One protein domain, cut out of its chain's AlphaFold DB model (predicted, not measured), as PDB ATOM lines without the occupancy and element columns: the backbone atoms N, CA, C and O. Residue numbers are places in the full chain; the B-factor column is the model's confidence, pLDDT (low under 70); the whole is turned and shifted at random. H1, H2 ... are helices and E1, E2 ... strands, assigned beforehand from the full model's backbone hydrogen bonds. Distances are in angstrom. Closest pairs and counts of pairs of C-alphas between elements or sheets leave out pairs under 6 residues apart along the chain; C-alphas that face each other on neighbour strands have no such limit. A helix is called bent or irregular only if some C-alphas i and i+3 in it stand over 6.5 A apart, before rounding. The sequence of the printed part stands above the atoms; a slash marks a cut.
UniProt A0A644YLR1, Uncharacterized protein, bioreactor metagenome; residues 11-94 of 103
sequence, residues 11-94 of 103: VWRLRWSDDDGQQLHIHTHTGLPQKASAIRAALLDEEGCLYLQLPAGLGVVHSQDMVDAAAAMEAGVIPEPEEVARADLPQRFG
ATOM      1  N   VAL A  11      -4.144  53.558 -32.896       86.56
ATOM      2  CA  VAL A  11      -5.084  52.536 -32.431       86.56
ATOM      3  C   VAL A  11      -4.277  51.287 -32.111       86.56
ATOM      4  O   VAL A  11      -3.712  50.667 -33.020       86.56
ATOM      5  N   TRP A  12      -4.200  50.958 -30.826       90.06
ATOM      6  CA  TRP A  12      -3.578  49.748 -30.320       90.06
ATOM      7  C   TRP A  12      -4.571  48.601 -30.374       90.06
ATOM      8  O   TRP A  12      -5.665  48.663 -29.814       90.06
ATOM      9  N   ARG A  13      -4.153  47.547 -31.056       92.25
ATOM     10  CA  ARG A  13      -4.784  46.245 -31.024       92.25
ATOM     11  C   ARG A  13      -4.072  45.399 -29.985       92.25
ATOM     12  O   ARG A  13      -2.841  45.296 -30.012       92.25
ATOM     13  N   LEU A  14      -4.842  44.813 -29.084       91.62
ATOM     14  CA  LEU A  14      -4.339  43.909 -28.060       91.62
ATOM     15  C   LEU A  14      -4.802  42.492 -28.370       91.62
ATOM     16  O   LEU A  14      -5.879  42.278 -28.914       91.62
ATOM     17  N   ARG A  15      -3.962  41.520 -28.045       89.94
ATOM     18  CA  ARG A  15      -4.346  40.116 -28.005       89.94
ATOM     19  C   ARG A  15      -3.679  39.495 -26.799       89.94
ATOM     20  O   ARG A  15      -2.449  39.476 -26.726       89.94
ATOM     21  N   TRP A  16      -4.489  38.994 -25.885       88.81
ATOM     22  CA  TRP A  16      -4.038  38.228 -24.746       88.81
ATOM     23  C   TRP A  16      -3.998  36.749 -25.128       88.81
ATOM     24  O   TRP A  16      -4.961  36.209 -25.672       88.81
ATOM     25  N   SER A  17      -2.867  36.089 -24.891       85.50
ATOM     26  CA  SER A  17      -2.738  34.648 -25.087       85.50
ATOM     27  C   SER A  17      -2.265  33.987 -23.801       85.50
ATOM     28  O   SER A  17      -1.178  34.277 -23.305       85.50
ATOM     29  N   ASP A  18      -3.099  33.092 -23.276       74.38
ATOM     30  CA  ASP A  18      -2.811  32.304 -22.074       74.38
ATOM     31  C   ASP A  18      -2.033  31.008 -22.393       74.38
ATOM     32  O   ASP A  18      -1.482  30.377 -21.500       74.38
ATOM     33  N   ASP A  19      -1.927  30.641 -23.677       71.62
ATOM     34  CA  ASP A  19      -1.365  29.362 -24.149       71.62
ATOM     35  C   ASP A  19       0.173  29.279 -24.016       71.62
ATOM     36  O   ASP A  19       0.713  28.211 -23.744       71.62
ATOM     37  N   ASP A  20       0.880  30.412 -24.128       61.59
ATOM     38  CA  ASP A  20       2.355  30.498 -24.094       61.59
ATOM     39  C   ASP A  20       2.840  31.448 -22.981       61.59
ATOM     40  O   ASP A  20       3.562  32.421 -23.208       61.59
ATOM     41  N   GLY A  21       2.391  31.210 -21.745       67.12
ATOM     42  CA  GLY A  21       2.903  31.929 -20.573       67.12
ATOM     43  C   GLY A  21       2.430  33.380 -20.450       67.12
ATOM     44  O   GLY A  21       3.228  34.242 -20.087       67.12
ATOM     45  N   GLN A  22       1.143  33.636 -20.717       70.50
ATOM     46  CA  GLN A  22       0.493  34.936 -20.488       70.50
ATOM     47  C   GLN A  22       1.159  36.089 -21.254       70.50
ATOM     48  O   GLN A  22       1.691  37.046 -20.686       70.50
ATOM     49  N   GLN A  23       1.128  35.996 -22.583       83.19
ATOM     50  CA  GLN A  23       1.719  37.000 -23.463       83.19
ATOM     51  C   GLN A  23       0.670  37.976 -23.992       83.19
ATOM     52  O   GLN A  23      -0.297  37.601 -24.660       83.19
ATOM     53  N   LEU A  24       0.916  39.265 -23.750       87.50
ATOM     54  CA  LEU A  24       0.185  40.355 -24.386       87.50
ATOM     55  C   LEU A  24       0.882  40.766 -25.684       87.50
ATOM     56  O   LEU A  24       1.977  41.337 -25.677       87.50
ATOM     57  N   HIS A  25       0.201  40.546 -26.804       89.31
ATOM     58  CA  HIS A  25       0.624  41.049 -28.102       89.31
ATOM     59  C   HIS A  25      -0.031  42.397 -28.370       89.31
ATOM     60  O   HIS A  25      -1.250  42.492 -28.513       89.31
ATOM     61  N   ILE A  26       0.793  43.432 -28.494       90.12
ATOM     62  CA  ILE A  26       0.354  44.781 -28.843       90.12
ATOM     63  C   ILE A  26       0.764  45.034 -30.283       90.12
ATOM     64  O   ILE A  26       1.904  44.769 -30.657       90.12
ATOM     65  N   HIS A  27      -0.134  45.550 -31.106       88.94
ATOM     66  CA  HIS A  27       0.223  46.014 -32.441       88.94
ATOM     67  C   HIS A  27      -0.592  47.243 -32.824       88.94
ATOM     68  O   HIS A  27      -1.704  47.440 -32.344       88.94
ATOM     69  N   THR A  28      -0.048  48.103 -33.680       84.50
ATOM     70  CA  THR A  28      -0.856  49.166 -34.290       84.50
ATOM     71  C   THR A  28      -1.903  48.551 -35.219       84.50
ATOM     72  O   THR A  28      -1.730  47.447 -35.738       84.50
ATOM     73  N   HIS A  29      -2.949  49.309 -35.545       78.88
ATOM     74  CA  HIS A  29      -3.869  48.951 -36.632       78.88
ATOM     75  C   HIS A  29      -3.182  48.755 -38.003       78.88
ATOM     76  O   HIS A  29      -3.761  48.130 -38.886       78.88
ATOM     77  N   THR A  30      -1.956  49.263 -38.188       76.75
ATOM     78  CA  THR A  30      -1.121  49.029 -39.381       76.75
ATOM     79  C   THR A  30      -0.271  47.755 -39.293       76.75
ATOM     80  O   THR A  30       0.460  47.445 -40.229       76.75
ATOM     81  N   GLY A  31      -0.363  47.007 -38.189       79.62
ATOM     82  CA  GLY A  31       0.341  45.743 -37.977       79.62
ATOM     83  C   GLY A  31       1.757  45.880 -37.416       79.62
ATOM     84  O   GLY A  31       2.486  44.892 -37.417       79.62
ATOM     85  N   LEU A  32       2.171  47.058 -36.933       81.31
ATOM     86  CA  LEU A  32       3.481  47.231 -36.297       81.31
ATOM     87  C   LEU A  32       3.442  46.667 -34.869       81.31
ATOM     88  O   LEU A  32       2.713  47.216 -34.038       81.31
ATOM     89  N   PRO A  33       4.198  45.595 -34.565       87.06
ATOM     90  CA  PRO A  33       4.171  44.969 -33.252       87.06
ATOM     91  C   PRO A  33       4.948  45.792 -32.221       87.06
ATOM     92  O   PRO A  33       6.034  46.301 -32.487       87.06
ATOM     93  N   GLN A  34       4.408  45.859 -31.009       88.44
ATOM     94  CA  GLN A  34       4.982  46.514 -29.844       88.44
ATOM     95  C   GLN A  34       5.060  45.527 -28.677       88.44
ATOM     96  O   GLN A  34       4.234  44.626 -28.530       88.44
ATOM     97  N   LYS A  35       6.070  45.701 -27.821       86.81
ATOM     98  CA  LYS A  35       6.251  44.867 -26.629       86.81
ATOM     99  C   LYS A  35       5.402  45.395 -25.476       86.81
ATOM    100  O   LYS A  35       5.446  46.592 -25.202       86.81
ATOM    101  N   ALA A  36       4.730  44.504 -24.749       86.50
ATOM    102  CA  ALA A  36       3.997  44.861 -23.534       86.50
ATOM    103  C   ALA A  36       4.895  45.490 -22.459       86.50
ATOM    104  O   ALA A  36       4.534  46.491 -21.853       86.50
ATOM    105  N   SER A  37       6.137  45.018 -22.333       87.06
ATOM    106  CA  SER A  37       7.145  45.605 -21.441       87.06
ATOM    107  C   SER A  37       7.553  47.042 -21.803       87.06
ATOM    108  O   SER A  37       8.302  47.671 -21.064       87.06
ATOM    109  N   ALA A  38       7.143  47.549 -22.969       88.06
ATOM    110  CA  ALA A  38       7.375  48.932 -23.363       88.06
ATOM    111  C   ALA A  38       6.243  49.869 -22.912       88.06
ATOM    112  O   ALA A  38       6.376  51.076 -23.098       88.06
ATOM    113  N   ILE A  39       5.148  49.357 -22.337       90.94
ATOM    114  CA  ILE A  39       4.105  50.203 -21.753       90.94
ATOM    115  C   ILE A  39       4.732  51.020 -20.621       90.94
ATOM    116  O   ILE A  39       5.297  50.480 -19.675       90.94
ATOM    117  N   ARG A  40       4.654  52.343 -20.745       90.50
ATOM    118  CA  ARG A  40       5.135  53.299 -19.743       90.50
ATOM    119  C   ARG A  40       4.035  53.716 -18.780       90.50
ATOM    120  O   ARG A  40       4.315  53.938 -17.611       90.50
ATOM    121  N   ALA A  41       2.817  53.845 -19.292       90.38
ATOM    122  CA  ALA A  41       1.640  54.226 -18.532       90.38
ATOM    123  C   ALA A  41       0.381  53.705 -19.227       90.38
ATOM    124  O   ALA A  41       0.353  53.571 -20.457       90.38
ATOM    125  N   ALA A  42      -0.649  53.459 -18.428       93.38
ATOM    126  CA  ALA A  42      -2.009  53.223 -18.877       93.38
ATOM    127  C   ALA A  42      -2.885  54.370 -18.361       93.38
ATOM    128  O   ALA A  42      -2.669  54.869 -17.258       93.38
ATOM    129  N   LEU A  43      -3.833  54.819 -19.175       92.38
ATOM    130  CA  LEU A  43      -4.745  55.908 -18.842       92.38
ATOM    131  C   LEU A  43      -6.157  55.498 -19.231       92.38
ATOM    132  O   LEU A  43      -6.334  54.942 -20.310       92.38
ATOM    133  N   LEU A  44      -7.155  55.804 -18.417       92.69
ATOM    134  CA  LEU A  44      -8.555  55.550 -18.741       92.69
ATOM    135  C   LEU A  44      -9.302  56.877 -18.750       92.69
ATOM    136  O   LEU A  44      -9.178  57.651 -17.803       92.69
ATOM    137  N   ASP A  45     -10.046  57.152 -19.818       90.94
ATOM    138  CA  ASP A  45     -10.919  58.323 -19.834       90.94
ATOM    139  C   ASP A  45     -12.321  58.045 -19.289       90.94
ATOM    140  O   ASP A  45     -12.736  56.908 -19.070       90.94
ATOM    141  N   GLU A  46     -13.060  59.131 -19.088       90.19
ATOM    142  CA  GLU A  46     -14.448  59.138 -18.622       90.19
ATOM    143  C   GLU A  46     -15.436  58.396 -19.547       90.19
ATOM    144  O   GLU A  46     -16.535  58.050 -19.117       90.19
ATOM    145  N   GLU A  47     -15.061  58.121 -20.801       86.94
ATOM    146  CA  GLU A  47     -15.849  57.328 -21.755       86.94
ATOM    147  C   GLU A  47     -15.476  55.832 -21.707       86.94
ATOM    148  O   GLU A  47     -16.044  55.025 -22.447       86.94
ATOM    149  N   GLY A  48     -14.535  55.442 -20.840       88.19
ATOM    150  CA  GLY A  48     -14.030  54.076 -20.722       88.19
ATOM    151  C   GLY A  48     -13.029  53.701 -21.817       88.19
ATOM    152  O   GLY A  48     -12.792  52.515 -22.054       88.19
ATOM    153  N   CYS A  49     -12.443  54.683 -22.509       89.56
ATOM    154  CA  CYS A  49     -11.397  54.434 -23.492       89.56
ATOM    155  C   CYS A  49     -10.043  54.304 -22.786       89.56
ATOM    156  O   CYS A  49      -9.563  55.239 -22.145       89.56
ATOM    157  N   LEU A  50      -9.415  53.135 -22.922       91.56
ATOM    158  CA  LEU A  50      -8.078  52.869 -22.401       91.56
ATOM    159  C   LEU A  50      -7.027  53.390 -23.384       91.56
ATOM    160  O   LEU A  50      -7.067  53.080 -24.573       91.56
ATOM    161  N   TYR A  51      -6.046  54.131 -22.892       91.06
ATOM    162  CA  TYR A  51      -4.900  54.605 -23.649       91.06
ATOM    163  C   TYR A  51      -3.624  54.008 -23.073       91.06
ATOM    164  O   TYR A  51      -3.423  53.979 -21.862       91.06
ATOM    165  N   LEU A  52      -2.733  53.568 -23.955       91.44
ATOM    166  CA  LEU A  52      -1.423  53.054 -23.583       91.44
ATOM    167  C   LEU A  52      -0.348  53.999 -24.097       91.44
ATOM    168  O   LEU A  52      -0.304  54.340 -25.286       91.44
ATOM    169  N   GLN A  53       0.536  54.404 -23.190       89.94
ATOM    170  CA  GLN A  53       1.729  55.157 -23.528       89.94
ATOM    171  C   GLN A  53       2.869  54.189 -23.817       89.94
ATOM    172  O   GLN A  53       3.363  53.505 -22.924       89.94
ATOM    173  N   LEU A  54       3.333  54.176 -25.062       87.62
ATOM    174  CA  LEU A  54       4.515  53.435 -25.487       87.62
ATOM    175  C   LEU A  54       5.615  54.415 -25.932       87.62
ATOM    176  O   LEU A  54       5.339  55.593 -26.155       87.62
ATOM    177  N   PRO A  55       6.872  53.965 -26.123       83.19
ATOM    178  CA  PRO A  55       7.939  54.795 -26.683       83.19
ATOM    179  C   PRO A  55       7.601  55.359 -28.069       83.19
ATOM    180  O   PRO A  55       8.127  56.400 -28.440       83.19
ATOM    181  N   ALA A  56       6.720  54.680 -28.813       80.31
ATOM    182  CA  ALA A  56       6.205  55.131 -30.104       80.31
ATOM    183  C   ALA A  56       5.193  56.291 -29.993       80.31
ATOM    184  O   ALA A  56       4.890  56.942 -30.990       80.31
ATOM    185  N   GLY A  57       4.660  56.544 -28.795       83.44
ATOM    186  CA  GLY A  57       3.631  57.544 -28.525       83.44
ATOM    187  C   GLY A  57       2.462  56.980 -27.718       83.44
ATOM    188  O   GLY A  57       2.410  55.790 -27.398       83.44
ATOM    189  N   LEU A  58       1.514  57.858 -27.386       85.44
ATOM    190  CA  LEU A  58       0.231  57.460 -26.814       85.44
ATOM    191  C   LEU A  58      -0.688  56.937 -27.922       85.44
ATOM    192  O   LEU A  58      -0.723  57.477 -29.029       85.44
ATOM    193  N   GLY A  59      -1.471  55.920 -27.602       88.19
ATOM    194  CA  GLY A  59      -2.550  55.469 -28.464       88.19
ATOM    195  C   GLY A  59      -3.703  54.907 -27.662       88.19
ATOM    196  O   GLY A  59      -3.539  54.560 -26.496       88.19
ATOM    197  N   VAL A  60      -4.863  54.841 -28.298       89.75
ATOM    198  CA  VAL A  60      -6.097  54.304 -27.737       89.75
ATOM    199  C   VAL A  60      -6.193  52.815 -28.044       89.75
ATOM    200  O   VAL A  60      -5.921  52.383 -29.163       89.75
ATOM    201  N   VAL A  61      -6.567  52.019 -27.055       91.56
ATOM    202  CA  VAL A  61      -6.886  50.604 -27.215       91.56
ATOM    203  C   VAL A  61      -8.233  50.493 -27.906       91.56
ATOM    204  O   VAL A  61      -9.196  51.176 -27.560       91.56
ATOM    205  N   HIS A  62      -8.301  49.643 -28.920       89.69
ATOM    206  CA  HIS A  62      -9.545  49.421 -29.630       89.69
ATOM    207  C   HIS A  62     -10.581  48.754 -28.710       89.69
ATOM    208  O   HIS A  62     -10.269  47.804 -28.000       89.69
ATOM    209  N   SER A  63     -11.839  49.203 -28.766       84.88
ATOM    210  CA  SER A  63     -12.908  48.723 -27.875       84.88
ATOM    211  C   SER A  63     -13.143  47.209 -27.941       84.88
ATOM    212  O   SER A  63     -13.501  46.598 -26.939       84.88
ATOM    213  N   GLN A  64     -12.905  46.586 -29.100       88.06
ATOM    214  CA  GLN A  64     -13.009  45.125 -29.255       88.06
ATOM    215  C   GLN A  64     -11.926  44.350 -28.502       88.06
ATOM    216  O   GLN A  64     -12.160  43.198 -28.161       88.06
ATOM    217  N   ASP A  65     -10.779  44.968 -28.223       89.44
ATOM    218  CA  ASP A  65      -9.677  44.318 -27.513       89.44
ATOM    219  C   ASP A  65      -9.651  44.721 -26.021       89.44
ATOM    220  O   ASP A  65      -8.674  44.475 -25.317       89.44
ATOM    221  N   MET A  66     -10.723  45.346 -25.509       89.00
ATOM    222  CA  MET A  66     -10.848  45.695 -24.085       89.00
ATOM    223  C   MET A  66     -10.938  44.463 -23.181       89.00
ATOM    224  O   MET A  66     -10.502  44.519 -22.036       89.00
ATOM    225  N   VAL A  67     -11.471  43.347 -23.686       90.06
ATOM    226  CA  VAL A  67     -11.507  42.074 -22.947       90.06
ATOM    227  C   VAL A  67     -10.087  41.547 -22.742       90.06
ATOM    228  O   VAL A  67      -9.709  41.219 -21.618       90.06
ATOM    229  N   ASP A  68      -9.275  41.543 -23.801       91.50
ATOM    230  CA  ASP A  68      -7.854  41.202 -23.732       91.50
ATOM    231  C   ASP A  68      -7.073  42.182 -22.845       91.50
ATOM    232  O   ASP A  68      -6.202  41.771 -22.081       91.50
ATOM    233  N   ALA A  69      -7.401  43.477 -22.910       91.00
ATOM    234  CA  ALA A  69      -6.802  44.494 -22.053       91.00
ATOM    235  C   ALA A  69      -7.076  44.222 -20.570       91.00
ATOM    236  O   ALA A  69      -6.156  44.285 -19.758       91.00
ATOM    237  N   ALA A  70      -8.327  43.906 -20.224       90.62
ATOM    238  CA  ALA A  70      -8.729  43.570 -18.865       90.62
ATOM    239  C   ALA A  70      -7.996  42.325 -18.363       90.62
ATOM    240  O   ALA A  70      -7.401  42.368 -17.292       90.62
ATOM    241  N   ALA A  71      -7.936  41.257 -19.165       91.25
ATOM    242  CA  ALA A  71      -7.175  40.059 -18.809       91.25
ATOM    243  C   ALA A  71      -5.687  40.368 -18.556       91.25
ATOM    244  O   ALA A  71      -5.102  39.884 -17.590       91.25
ATOM    245  N   ALA A  72      -5.085  41.226 -19.382       90.38
ATOM    246  CA  ALA A  72      -3.695  41.635 -19.219       90.38
ATOM    247  C   ALA A  72      -3.456  42.552 -18.004       90.38
ATOM    248  O   ALA A  72      -2.364  42.528 -17.434       90.38
ATOM    249  N   MET A  73      -4.445  43.359 -17.608       91.25
ATOM    250  CA  MET A  73      -4.410  44.148 -16.369       91.25
ATOM    251  C   MET A  73      -4.476  43.239 -15.139       91.25
ATOM    252  O   MET A  73      -3.634  43.355 -14.253       91.25
ATOM    253  N   GLU A  74      -5.397  42.272 -15.127       89.81
ATOM    254  CA  GLU A  74      -5.536  41.287 -14.041       89.81
ATOM    255  C   GLU A  74      -4.267  40.432 -13.874       89.81
ATOM    256  O   GLU A  74      -3.873  40.088 -12.762       89.81
ATOM    257  N   ALA A  75      -3.582  40.127 -14.980       88.69
ATOM    258  CA  ALA A  75      -2.298  39.428 -14.976       88.69
ATOM    259  C   ALA A  75      -1.099  40.315 -14.576       88.69
ATOM    260  O   ALA A  75       0.031  39.832 -14.515       88.69
ATOM    261  N   GLY A  76      -1.309  41.613 -14.331       89.12
ATOM    262  CA  GLY A  76      -0.257  42.567 -13.969       89.12
ATOM    263  C   GLY A  76       0.687  42.944 -15.117       89.12
ATOM    264  O   GLY A  76       1.763  43.490 -14.874       89.12
ATOM    265  N   VAL A  77       0.313  42.650 -16.368       89.94
ATOM    266  CA  VAL A  77       1.100  43.000 -17.561       89.94
ATOM    267  C   VAL A  77       0.866  44.452 -17.968       89.94
ATOM    268  O   VAL A  77       1.812  45.153 -18.329       89.94
ATOM    269  N   ILE A  78      -0.387  44.907 -17.918       91.38
ATOM    270  CA  ILE A  78      -0.731  46.321 -18.071       91.38
ATOM    271  C   ILE A  78      -0.822  46.922 -16.660       91.38
ATOM    272  O   ILE A  78      -1.517  46.355 -15.819       91.38
ATOM    273  N   PRO A  79      -0.131  48.041 -16.376       91.19
ATOM    274  CA  PRO A  79      -0.261  48.719 -15.090       91.19
ATOM    275  C   PRO A  79      -1.680  49.265 -14.897       91.19
ATOM    276  O   PRO A  79      -2.384  49.530 -15.871       91.19
ATOM    277  N   GLU A  80      -2.075  49.481 -13.643       91.62
ATOM    278  CA  GLU A  80      -3.371  50.084 -13.318       91.62
ATOM    279  C   GLU A  80      -3.533  51.437 -14.041       91.62
ATOM    280  O   GLU A  80      -2.620  52.274 -13.978       91.62
ATOM    281  N   PRO A  81      -4.632  51.647 -14.790       92.75
ATOM    282  CA  PRO A  81      -4.800  52.857 -15.574       92.75
ATOM    283  C   PRO A  81      -5.120  54.059 -14.685       92.75
ATOM    284  O   PRO A  81      -6.017  54.009 -13.849       92.75
ATOM    285  N   GLU A  82      -4.426  55.171 -14.916       93.25
ATOM    286  CA  GLU A  82      -4.745  56.445 -14.266       93.25
ATOM    287  C   GLU A  82      -5.964  57.086 -14.946       93.25
ATOM    288  O   GLU A  82      -5.989  57.270 -16.168       93.25
ATOM    289  N   GLU A  83      -6.969  57.453 -14.152       92.94
ATOM    290  CA  GLU A  83      -8.137  58.188 -14.633       92.94
ATOM    291  C   GLU A  83      -7.724  59.580 -15.130       92.94
ATOM    292  O   GLU A  83      -7.099  60.368 -14.416       92.94
ATOM    293  N   VAL A  84      -8.079  59.905 -16.372       90.31
ATOM    294  CA  VAL A  84      -7.739  61.188 -16.989       90.31
ATOM    295  C   VAL A  84      -8.911  61.719 -17.794       90.31
ATOM    296  O   VAL A  84      -9.553  60.991 -18.543       90.31
ATOM    297  N   ALA A  85      -9.175  63.021 -17.709       88.38
ATOM    298  CA  ALA A  85     -10.159  63.615 -18.597       88.38
ATOM    299  C   ALA A  85      -9.630  63.592 -20.035       88.38
ATOM    300  O   ALA A  85      -8.486  63.971 -20.324       88.38
ATOM    301  N   ARG A  86     -10.485  63.197 -20.981       82.12
ATOM    302  CA  ARG A  86     -10.106  63.100 -22.400       82.12
ATOM    303  C   ARG A  86      -9.604  64.440 -22.959       82.12
ATOM    304  O   ARG A  86      -8.821  64.482 -23.911       82.12
ATOM    305  N   ALA A  87     -10.058  65.546 -22.372       83.50
ATOM    306  CA  ALA A  87      -9.634  66.904 -22.702       83.50
ATOM    307  C   ALA A  87      -8.177  67.219 -22.301       83.50
ATOM    308  O   ALA A  87      -7.537  68.054 -22.943       83.50
ATOM    309  N   ASP A  88      -7.626  66.536 -21.295       83.88
ATOM    310  CA  ASP A  88      -6.262  66.749 -20.798       83.88
ATOM    311  C   ASP A  88      -5.207  65.947 -21.566       83.88
ATOM    312  O   ASP A  88      -4.039  66.338 -21.600       83.88
ATOM    313  N   LEU A  89      -5.601  64.869 -22.253       79.50
ATOM    314  CA  LEU A  89      -4.701  64.040 -23.064       79.50
ATOM    315  C   LEU A  89      -3.907  64.845 -24.123       79.50
ATOM    316  O   LEU A  89      -2.678  64.715 -24.162       79.50
ATOM    317  N   PRO A  90      -4.537  65.722 -24.940       75.56
ATOM    318  CA  PRO A  90      -3.846  66.674 -25.813       75.56
ATOM    319  C   PRO A  90      -2.756  67.493 -25.129       75.56
ATOM    320  O   PRO A  90      -1.673  67.675 -25.681       75.56
ATOM    321  N   GLN A  91      -3.054  67.989 -23.929       74.56
ATOM    322  CA  GLN A  91      -2.199  68.919 -23.203       74.56
ATOM    323  C   GLN A  91      -1.031  68.189 -22.533       74.56
ATOM    324  O   GLN A  91       0.103  68.652 -22.605       74.56
ATOM    325  N   ARG A  92      -1.289  67.014 -21.943       73.38
ATOM    326  CA  ARG A  92      -0.279  66.184 -21.265       73.38
ATOM    327  C   ARG A  92       0.688  65.506 -22.232       73.38
ATOM    328  O   ARG A  92       1.865  65.373 -21.913       73.38
ATOM    329  N   PHE A  93       0.211  65.081 -23.401       71.31
ATOM    330  CA  PHE A  93       1.001  64.264 -24.330       71.31
ATOM    331  C   PHE A  93       1.273  64.937 -25.681       71.31
ATOM    332  O   PHE A  93       1.863  64.319 -26.563       71.31
ATOM    333  N   GLY A  94       0.877  66.204 -25.854       61.78
ATOM    334  CA  GLY A  94       1.171  66.995 -27.053       61.78
ATOM    335  C   GLY A  94       0.341  66.630 -28.290       61.78
ATOM    336  O   GLY A  94       0.714  67.001 -29.404       61.78
TER     337      GLY A  94
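This is residues 11 to 94 of the 103 residues of an uncharacterized protein of bioreactor metagenome (UniProt A0A644YLR1). A strongly twisted sheet of six strands is made of two three-strand meanders, E1 E2 E3 and E4 E5 E6, joined where E1 pairs with E6, and H1 packs mainly on E1. A long link then passes the edge strand E4 to the small helix H2, at the opposite end of the longest axis from the tip of the hairpin E1 and E2. The 84 printed residues run E1 to E6, then H1 and H2; the sheet, in order E3 E2 E1 E6 E5 E4, is mixed, and the class is mixed helices and strands. The whole is compact, radius of gyration of the C-alphas 12.1 A, but elongated, 39 by 24 by 21 A.

E1, residues 11 to 17, begins at C-alpha 11 (-5.084, 52.536, -32.431) and is 19.5 A long. E2 is residues 23 to 28, 16.5 A; E3 33 to 35; E4 41 to 44; E5 50 to 54; E6 57 to 61. H1, residues 63 to 74, 17.3 A, is irregular: C-alphas 64 and 67 are 7.2 A apart. H2, residues 89 to 93, ends at C-alpha 93 (1.001, 64.264, -24.330).

E1 and E2 are antiparallel, with N 15 and O 25 at 2.9 A; E3 and E2 likewise, with N 34 and O 26 at 2.8 A. E1 and E6 are parallel at 64 degrees, N 12 to O 60 being 2.8 A. E6 and E5 are antiparallel, N 52 to O 59 at 2.8 A, as are E5 and E4, N 51 to O 43 at 2.7 A. H1 is on the sheet; its closest C-alphas to E1 are Asp 68 and Trp 16, 4.9 A. H2 only grazes the sheet; the C-alphas of Phe 93 and Leu 58 of E6 are its closest pair with E6, 7.3 A. The O i to N i+4 pair in H2 is within hydrogen-bond range, and 6 of 8 are in H1.

The C-alphas farthest apart, Asp 19 and Gln 91, are 39.6 A apart. The printed part has no cut; the link from H1 to H2, residues 75 to 88, is long, and its residues 82 to 83 pair in parallel with residues 43 to 44 of E4. Mean pLDDT of the printed part is 86.1; residues 20, 21 and 94 are under 70.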